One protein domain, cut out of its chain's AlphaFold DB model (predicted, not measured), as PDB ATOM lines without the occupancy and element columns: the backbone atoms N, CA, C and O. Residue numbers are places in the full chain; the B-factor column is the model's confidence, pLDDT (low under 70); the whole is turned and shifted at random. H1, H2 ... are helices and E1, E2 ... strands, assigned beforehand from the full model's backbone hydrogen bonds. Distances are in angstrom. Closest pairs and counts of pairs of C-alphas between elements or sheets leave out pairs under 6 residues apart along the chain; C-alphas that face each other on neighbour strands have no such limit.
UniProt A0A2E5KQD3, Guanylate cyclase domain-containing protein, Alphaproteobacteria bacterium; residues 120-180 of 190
ATOM      1  N   TYR A 120      39.065  43.044 -15.149       83.56
ATOM      2  CA  TYR A 120      39.932  42.362 -16.100       83.56
ATOM      3  C   TYR A 120      40.526  43.394 -17.065       83.56
ATOM      4  O   TYR A 120      39.765  44.035 -17.787       83.56
ATOM      5  N   PRO A 121      41.862  43.565 -17.105       81.69
ATOM      6  CA  PRO A 121      42.505  44.626 -17.885       81.69
ATOM      7  C   PRO A 121      42.382  44.440 -19.403       81.69
ATOM      8  O   PRO A 121      42.505  45.407 -20.147       81.69
ATOM      9  N   SER A 122      42.134  43.215 -19.873       89.62
ATOM     10  CA  SER A 122      41.874  42.915 -21.279       89.62
ATOM     11  C   SER A 122      40.850  41.791 -21.383       89.62
ATOM     12  O   SER A 122      41.006  40.737 -20.762       89.62
ATOM     13  N   VAL A 123      39.783  42.026 -22.144       86.19
ATOM     14  CA  VAL A 123      38.715  41.057 -22.406       86.19
ATOM     15  C   VAL A 123      38.298  41.186 -23.863       86.19
ATOM     16  O   VAL A 123      38.108  42.295 -24.355       86.19
ATOM     17  N   THR A 124      38.123  40.055 -24.544       85.19
ATOM     18  CA  THR A 124      37.476  40.009 -25.862       85.19
ATOM     19  C   THR A 124      36.082  39.411 -25.718       85.19
ATOM     20  O   THR A 124      35.928  38.326 -25.153       85.19
ATOM     21  N   THR A 125      35.081  40.118 -26.241       82.88
ATOM     22  CA  THR A 125      33.672  39.711 -26.223       82.88
ATOM     23  C   THR A 125      33.203  39.445 -27.648       82.88
ATOM     24  O   THR A 125      33.399  40.286 -28.524       82.88
ATOM     25  N   MET A 126      32.567  38.296 -27.882       80.62
ATOM     26  CA  MET A 126      31.984  37.931 -29.172       80.62
ATOM     27  C   MET A 126      30.460  37.849 -29.068       80.62
ATOM     28  O   MET A 126      29.926  37.148 -28.206       80.62
ATOM     29  N   PHE A 127      29.782  38.528 -29.994       80.12
ATOM     30  CA  PHE A 127      28.337  38.448 -30.193       80.12
ATOM     31  C   PHE A 127      28.047  37.688 -31.486       80.12
ATOM     32  O   PHE A 127      28.662  37.963 -32.517       80.12
ATOM     33  N   ALA A 128      27.111  36.745 -31.430       78.88
ATOM     34  CA  ALA A 128      26.622  36.009 -32.590       78.88
ATOM     35  C   ALA A 128      25.091  35.997 -32.561       78.88
ATOM     36  O   ALA A 128      24.503  35.769 -31.507       78.88
ATOM     37  N   ASP A 129      24.464  36.245 -33.709       80.12
ATOM     38  CA  ASP A 129      23.008  36.288 -33.855       80.12
ATOM     39  C   ASP A 129      22.563  35.497 -35.093       80.12
ATOM     40  O   ASP A 129      23.329  35.305 -36.044       80.12
ATOM     41  N   PHE A 130      21.316  35.035 -35.078       80.94
ATOM     42  CA  PHE A 130      20.704  34.316 -36.183       80.94
ATOM     43  C   PHE A 130      20.116  35.297 -37.190       80.94
ATOM     44  O   PHE A 130      19.128  35.990 -36.938       80.94
ATOM     45  N   LYS A 131      20.697  35.325 -38.389       81.00
ATOM     46  CA  LYS A 131      20.181  36.147 -39.482       81.00
ATOM     47  C   LYS A 131      18.734  35.749 -39.813       81.00
ATOM     48  O   LYS A 131      18.452  34.576 -40.036       81.00
ATOM     49  N   ASN A 132      17.846  36.741 -39.921       78.81
ATOM     50  CA  ASN A 132      16.427  36.587 -40.280       78.81
ATOM     51  C   ASN A 132      15.589  35.721 -39.314       78.81
ATOM     52  O   ASN A 132      14.570  35.173 -39.731       78.81
ATOM     53  N   PHE A 133      15.969  35.624 -38.034       80.94
ATOM     54  CA  PHE A 133      15.261  34.824 -37.020       80.94
ATOM     55  C   PHE A 133      13.729  34.990 -37.052       80.94
ATOM     56  O   PHE A 133      13.001  34.000 -37.090       80.94
ATOM     57  N   THR A 134      13.233  36.231 -37.102       80.81
ATOM     58  CA  THR A 134      11.792  36.542 -37.085       80.81
ATOM     59  C   THR A 134      11.040  35.855 -38.224       80.81
ATOM     60  O   THR A 134      10.024  35.204 -37.998       80.81
ATOM     61  N   GLN A 135      11.588  35.905 -39.438       78.75
ATOM     62  CA  GLN A 135      10.961  35.334 -40.629       78.75
ATOM     63  C   GLN A 135      10.916  33.797 -40.579       78.75
ATOM     64  O   GLN A 135       9.942  33.189 -41.028       78.75
ATOM     65  N   PHE A 136      11.944  33.164 -40.007       76.50
ATOM     66  CA  PHE A 136      11.966  31.713 -39.806       76.50
ATOM     67  C   PHE A 136      10.980  31.279 -38.717       76.50
ATOM     68  O   PHE A 136      10.269  30.295 -38.900       76.50
ATOM     69  N   SER A 137      10.859  32.046 -37.629       80.94
ATOM     70  CA  SER A 137       9.926  31.730 -36.538       80.94
ATOM     71  C   SER A 137       8.448  31.836 -36.927       80.94
ATOM     72  O   SER A 137       7.619  31.134 -36.362       80.94
ATOM     73  N   GLU A 138       8.119  32.679 -37.910       85.75
ATOM     74  CA  GLU A 138       6.753  32.840 -38.425       85.75
ATOM     75  C   GLU A 138       6.346  31.746 -39.423       85.75
ATOM     76  O   GLU A 138       5.155  31.526 -39.641       85.75
ATOM     77  N   SER A 139       7.318  31.080 -40.051       82.00
ATOM     78  CA  SER A 139       7.078  30.152 -41.165       82.00
ATOM     79  C   SER A 139       7.402  28.688 -40.853       82.00
ATOM     80  O   SER A 139       6.898  27.807 -41.550       82.00
ATOM     81  N   MET A 140       8.206  28.407 -39.821       82.88
ATOM     82  CA  MET A 140       8.555  27.045 -39.403       82.88
ATOM     83  C   MET A 140       7.679  26.524 -38.265       82.88
ATOM     84  O   MET A 140       7.199  27.266 -37.410       82.88
ATOM     85  N   GLU A 141       7.531  25.200 -38.217       88.50
ATOM     86  CA  GLU A 141       6.960  24.528 -37.056       88.50
ATOM     87  C   GLU A 141       7.894  24.708 -35.840       88.50
ATOM     88  O   GLU A 141       9.099  24.454 -35.958       88.50
ATOM     89  N   PRO A 142       7.368  25.083 -34.654       86.31
ATOM     90  CA  PRO A 142       8.181  25.342 -33.465       86.31
ATOM     91  C   PRO A 142       9.134  24.206 -33.092       86.31
ATOM     92  O   PRO A 142      10.228  24.456 -32.598       86.31
ATOM     93  N   ARG A 143       8.740  22.953 -33.345       85.62
ATOM     94  CA  ARG A 143       9.569  21.782 -33.054       85.62
ATOM     95  C   ARG A 143      10.840  21.747 -33.905       85.62
ATOM     96  O   ARG A 143      11.920  21.568 -33.359       85.62
ATOM     97  N   VAL A 144      10.707  21.983 -35.209       84.38
ATOM     98  CA  VAL A 144      11.839  21.994 -36.149       84.38
ATOM     99  C   VAL A 144      12.778  23.156 -35.835       84.38
ATOM    100  O   VAL A 144      13.989  22.984 -35.806       84.38
ATOM    101  N   LEU A 145      12.217  24.323 -35.505       85.50
ATOM    102  CA  LEU A 145      12.996  25.491 -35.104       85.50
ATOM    103  C   LEU A 145      13.833  25.227 -33.835       85.50
ATOM    104  O   LEU A 145      15.000  25.608 -33.767       85.50
ATOM    105  N   VAL A 146      13.248  24.573 -32.825       85.19
ATOM    106  CA  VAL A 146      13.962  24.204 -31.588       85.19
ATOM    107  C   VAL A 146      15.057  23.174 -31.864       85.19
ATOM    108  O   VAL A 146      16.155  23.303 -31.323       85.19
ATOM    109  N   ASP A 147      14.790  22.185 -32.715       85.00
ATOM    110  CA  ASP A 147      15.779  21.172 -33.092       85.00
ATOM    111  C   ASP A 147      16.968  21.791 -33.856       85.00
ATOM    112  O   ASP A 147      18.124  21.472 -33.558       85.00
ATOM    113  N   ASP A 148      16.708  22.744 -34.755       83.12
ATOM    114  CA  ASP A 148      17.752  23.513 -35.443       83.12
ATOM    115  C   ASP A 148      18.579  24.347 -34.450       83.12
ATOM    116  O   ASP A 148      19.813  24.338 -34.496       83.12
ATOM    117  N   PHE A 149      17.935  25.016 -33.484       83.94
ATOM    118  CA  PHE A 149      18.663  25.741 -32.438       83.94
ATOM    119  C   PHE A 149      19.540  24.833 -31.595       83.94
ATOM    120  O   PHE A 149      20.678  25.203 -31.297       83.94
ATOM    121  N   HIS A 150      19.051  23.651 -31.224       82.62
ATOM    122  CA  HIS A 150      19.859  22.689 -30.492       82.62
ATOM    123  C   HIS A 150      21.140  22.340 -31.255       82.62
ATOM    124  O   HIS A 150      22.206  22.351 -30.639       82.62
ATOM    125  N   GLN A 151      21.090  22.125 -32.576       84.88
ATOM    126  CA  GLN A 151      22.303  21.864 -33.367       84.88
ATOM    127  C   GLN A 151      23.311  23.017 -33.294       84.88
ATOM    128  O   GLN A 151      24.497  22.783 -33.050       84.88
ATOM    129  N   TYR A 152      22.853  24.262 -33.454       85.00
ATOM    130  CA  TYR A 152      23.735  25.425 -33.351       85.00
ATOM    131  C   TYR A 152      24.328  25.577 -31.948       85.00
ATOM    132  O   TYR A 152      25.526  25.827 -31.816       85.00
ATOM    133  N   PHE A 153      23.530  25.390 -30.892       83.56
ATOM    134  CA  PHE A 153      24.021  25.475 -29.517       83.56
ATOM    135  C   PHE A 153      25.030  24.377 -29.183       83.56
ATOM    136  O   PHE A 153      26.041  24.690 -28.559       83.56
ATOM    137  N   PHE A 154      24.825  23.144 -29.656       84.88
ATOM    138  CA  PHE A 154      25.809  22.070 -29.509       84.88
ATOM    139  C   PHE A 154      27.131  22.405 -30.209       84.88
ATOM    140  O   PHE A 154      28.195  22.244 -29.613       84.88
ATOM    141  N   ALA A 155      27.079  22.925 -31.440       85.69
ATOM    142  CA  ALA A 155      28.281  23.343 -32.159       85.69
ATOM    143  C   ALA A 155      29.013  24.489 -31.437       85.69
ATOM    144  O   ALA A 155      30.241  24.478 -31.331       85.69
ATOM    145  N   PHE A 156      28.276  25.463 -30.891       85.31
ATOM    146  CA  PHE A 156      28.866  26.525 -30.078       85.31
ATOM    147  C   PHE A 156      29.510  25.987 -28.804       85.31
ATOM    148  O   PHE A 156      30.634  26.378 -28.500       85.31
ATOM    149  N   ASP A 157      28.847  25.087 -28.080       83.56
ATOM    150  CA  ASP A 157      29.389  24.506 -26.849       83.56
ATOM    151  C   ASP A 157      30.689  23.733 -27.125       83.56
ATOM    152  O   ASP A 157      31.654  23.846 -26.366       83.56
ATOM    153  N   GLU A 158      30.778  23.045 -28.265       86.12
ATOM    154  CA  GLU A 158      32.010  22.385 -28.696       86.12
ATOM    155  C   GLU A 158      33.138  23.386 -29.012       86.12
ATOM    156  O   GLU A 158      34.284  23.195 -28.591       86.12
ATOM    157  N   ILE A 159      32.833  24.485 -29.712       86.94
ATOM    158  CA  ILE A 159      33.801  25.558 -29.996       86.94
ATOM    159  C   ILE A 159      34.300  26.192 -28.692       86.94
ATOM    160  O   ILE A 159      35.503  26.425 -28.544       86.94
ATOM    161  N   VAL A 160      33.400  26.448 -27.743       84.69
ATOM    162  CA  VAL A 160      33.713  27.024 -26.429       84.69
ATOM    163  C   VAL A 160      34.654  26.109 -25.651       84.69
ATOM    164  O   VAL A 160      35.704  26.567 -25.196       84.69
ATOM    165  N   ALA A 161      34.337  24.814 -25.579       83.00
ATOM    166  CA  ALA A 161      35.160  23.821 -24.896       83.00
ATOM    167  C   ALA A 161      36.561  23.693 -25.523       83.00
ATOM    168  O   ALA A 161      37.563  23.681 -24.806       83.00
ATOM    169  N   ARG A 162      36.654  23.661 -26.862       88.31
ATOM    170  CA  ARG A 162      37.939  23.562 -27.584       88.31
ATOM    171  C   ARG A 162      38.837  24.783 -27.378       88.31
ATOM    172  O   ARG A 162      40.053  24.631 -27.301       88.31
ATOM    173  N   ASN A 163      38.254  25.977 -27.283       85.88
ATOM    174  CA  ASN A 163      38.997  27.240 -27.217       85.88
ATOM    175  C   ASN A 163      39.122  27.812 -25.793       85.88
ATOM    176  O   ASN A 163      39.631  28.919 -25.638       85.88
ATOM    177  N   ARG A 164      38.681  27.074 -24.757       80.81
ATOM    178  CA  ARG A 164      38.663  27.525 -23.348       80.81
ATOM    179  C   ARG A 164      37.974  28.887 -23.176       80.81
ATOM    180  O   ARG A 164      38.444  29.744 -22.430       80.81
ATOM    181  N   LEU A 165      36.889  29.093 -23.917       83.12
ATOM    182  CA  LEU A 165      36.070  30.298 -23.819       83.12
ATOM    183  C   LEU A 165      35.048  30.129 -22.690       83.12
ATOM    184  O   LEU A 165      34.681  29.013 -22.330       83.12
ATOM    185  N   GLU A 166      34.552  31.238 -22.156       76.19
ATOM    186  CA  GLU A 166      33.425  31.255 -21.226       76.19
ATOM    187  C   GLU A 166      32.160  31.690 -21.963       76.19
ATOM    188  O   GLU A 166      32.119  32.756 -22.583       76.19
ATOM    189  N   LYS A 167      31.107  30.875 -21.892       74.94
ATOM    190  CA  LYS A 167      29.787  31.226 -22.422       74.94
ATOM    191  C   LYS A 167      28.989  31.962 -21.357       74.94
ATOM    192  O   LYS A 167      28.649  31.394 -20.325       74.94
ATOM    193  N   LEU A 168      28.643  33.211 -21.631       71.12
ATOM    194  CA  LEU A 168      27.691  33.975 -20.840       71.12
ATOM    195  C   LEU A 168      26.282  33.641 -21.341       71.12
ATOM    196  O   LEU A 168      25.985  33.796 -22.530       71.12
ATOM    197  N   LYS A 169      25.414  33.163 -20.441       61.41
ATOM    198  CA  LYS A 169      23.981  32.974 -20.711       61.41
ATOM    199  C   LYS A 169      23.245  34.286 -20.409       61.41
ATOM    200  O   LYS A 169      23.071  34.613 -19.237       61.41
ATOM    201  N   PRO A 170      22.831  35.066 -21.418       51.59
ATOM    202  CA  PRO A 170      22.014  36.246 -21.176       51.59
ATOM    203  C   PRO A 170      20.609  35.843 -20.714       51.59
ATOM    204  O   PRO A 170      20.041  34.865 -21.199       51.59
ATOM    205  N   LEU A 171      20.048  36.626 -19.786       47.97
ATOM    206  CA  LEU A 171      18.716  36.400 -19.215       47.97
ATOM    207  C   LEU A 171      17.601  36.525 -20.273       47.97
ATOM    208  O   LEU A 171      16.538  35.943 -20.094       47.97
ATOM    209  N   VAL A 172      17.848  37.247 -21.378       32.53
ATOM    210  CA  VAL A 172      16.974  37.362 -22.558       32.53
ATOM    211  C   VAL A 172      17.847  37.775 -23.774       32.53
ATOM    212  O   VAL A 172      18.390  38.875 -23.761       32.53
ATOM    213  N   THR A 173      17.978  36.934 -24.819       29.98
ATOM    214  CA  THR A 173      18.648  37.166 -26.151       29.98
ATOM    215  C   THR A 173      20.188  37.318 -26.229       29.98
ATOM    216  O   THR A 173      20.817  37.673 -25.245       29.98
ATOM    217  N   PRO A 174      20.783  37.168 -27.437       40.81
ATOM    218  CA  PRO A 174      21.584  36.034 -27.918       40.81
ATOM    219  C   PRO A 174      22.923  35.821 -27.178       40.81
ATOM    220  O   PRO A 174      23.564  36.745 -26.688       40.81
ATOM    221  N   THR A 175      23.347  34.558 -27.126       45.53
ATOM    222  CA  THR A 175      24.553  34.031 -26.459       45.53
ATOM    223  C   THR A 175      25.822  34.858 -26.678       45.53
ATOM    224  O   THR A 175      26.234  35.101 -27.809       45.53
ATOM    225  N   CYS A 176      26.481  35.218 -25.575       47.50
ATOM    226  CA  CYS A 176      27.704  36.013 -25.552       47.50
ATOM    227  C   CYS A 176      28.877  35.110 -25.134       47.50
ATOM    228  O   CYS A 176      28.773  34.384 -24.148       47.50
ATOM    229  N   LEU A 177      29.972  35.094 -25.898       47.34
ATOM    230  CA  LEU A 177      31.163  34.283 -25.606       47.34
ATOM    231  C   LEU A 177      32.334  35.197 -25.234       47.34
ATOM    232  O   LEU A 177      32.575  36.206 -25.897       47.34
ATOM    233  N   ARG A 178      33.074  34.837 -24.186       45.34
ATOM    234  CA  ARG A 178      34.221  35.584 -23.664       45.34
ATOM    235  C   ARG A 178      35.494  34.754 -23.791       45.34
ATOM    236  O   ARG A 178      35.519  33.593 -23.399       45.34
ATOM    237  N   GLY A 179      36.558  35.352 -24.322       39.06
ATOM    238  CA  GLY A 179      37.884  34.734 -24.406       39.06
ATOM    239  C   GLY A 179      38.908  35.479 -23.558       39.06
ATOM    240  O   GLY A 179      39.034  36.698 -23.676       39.06
ATOM    241  N   GLY A 180      39.633  34.748 -22.707       43.97
ATOM    242  CA  GLY A 180      40.788  35.251 -21.965       43.97
ATOM    243  C   GLY A 180      42.083  34.669 -22.528       43.97
ATOM    244  O   GLY A 180      42.297  33.461 -22.474       43.97
TER     245      GLY A 180
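AT A GLANCE: This is residues 120 to 180 of the 190 residues of the protein "Guanylate cyclase domain-containing protein" of Alphaproteobacteria bacterium (UniProt A0A2E5KQD3). A small antiparallel sheet, E1 E3 E2, forms one end of a rod; the chain runs out to short H1 at the other end, and long H2 runs back to graze the sheet. The printed part has 61 residues, with two helices and three strands in the order E1 H1 H2 E2 E3, class mixed. It is loose, radius of gyration of the C-alphas 13.7 A, spanning 44 by 20 by 19 A.

IN THESE COORDINATES: E1, residues 124 to 127, begins at C-alpha (37.476, 40.009, -25.862); E3, 176 to 179, ends at (37.884, 34.734, -24.406); E2 is 166 to 168. H2, 142 to 163, is 31.5 A long; H1 is 133 to 139.

HOW THE PARTS SIT: Inner strand E3 is antiparallel to E1, with N 126 and O 177 2.9 A apart, and to E2, in a hairpin, with N 166 and O 178 2.8 A apart, both within hydrogen-bond range. E1, H1 H2, E2 make a split strand-helix-strand unit, same-way strands with E3 between, its crossover right-handed. H2 only grazes the sheet, with residues 156 to 163. H1, not on the sheet, is close but not clearly touching H2, the closest C-alphas, of Ser 137 and Leu 145, 7.1 A apart. Every O i to N i+4 pair is within range in H2, 2 of 3 in H1.

THE WHOLE: The farthest C-alphas, Pro 121 and Glu 141, are 45.1 A apart. The printed part has no cut and no long link. Residues 169 to 180 have pLDDT under 70.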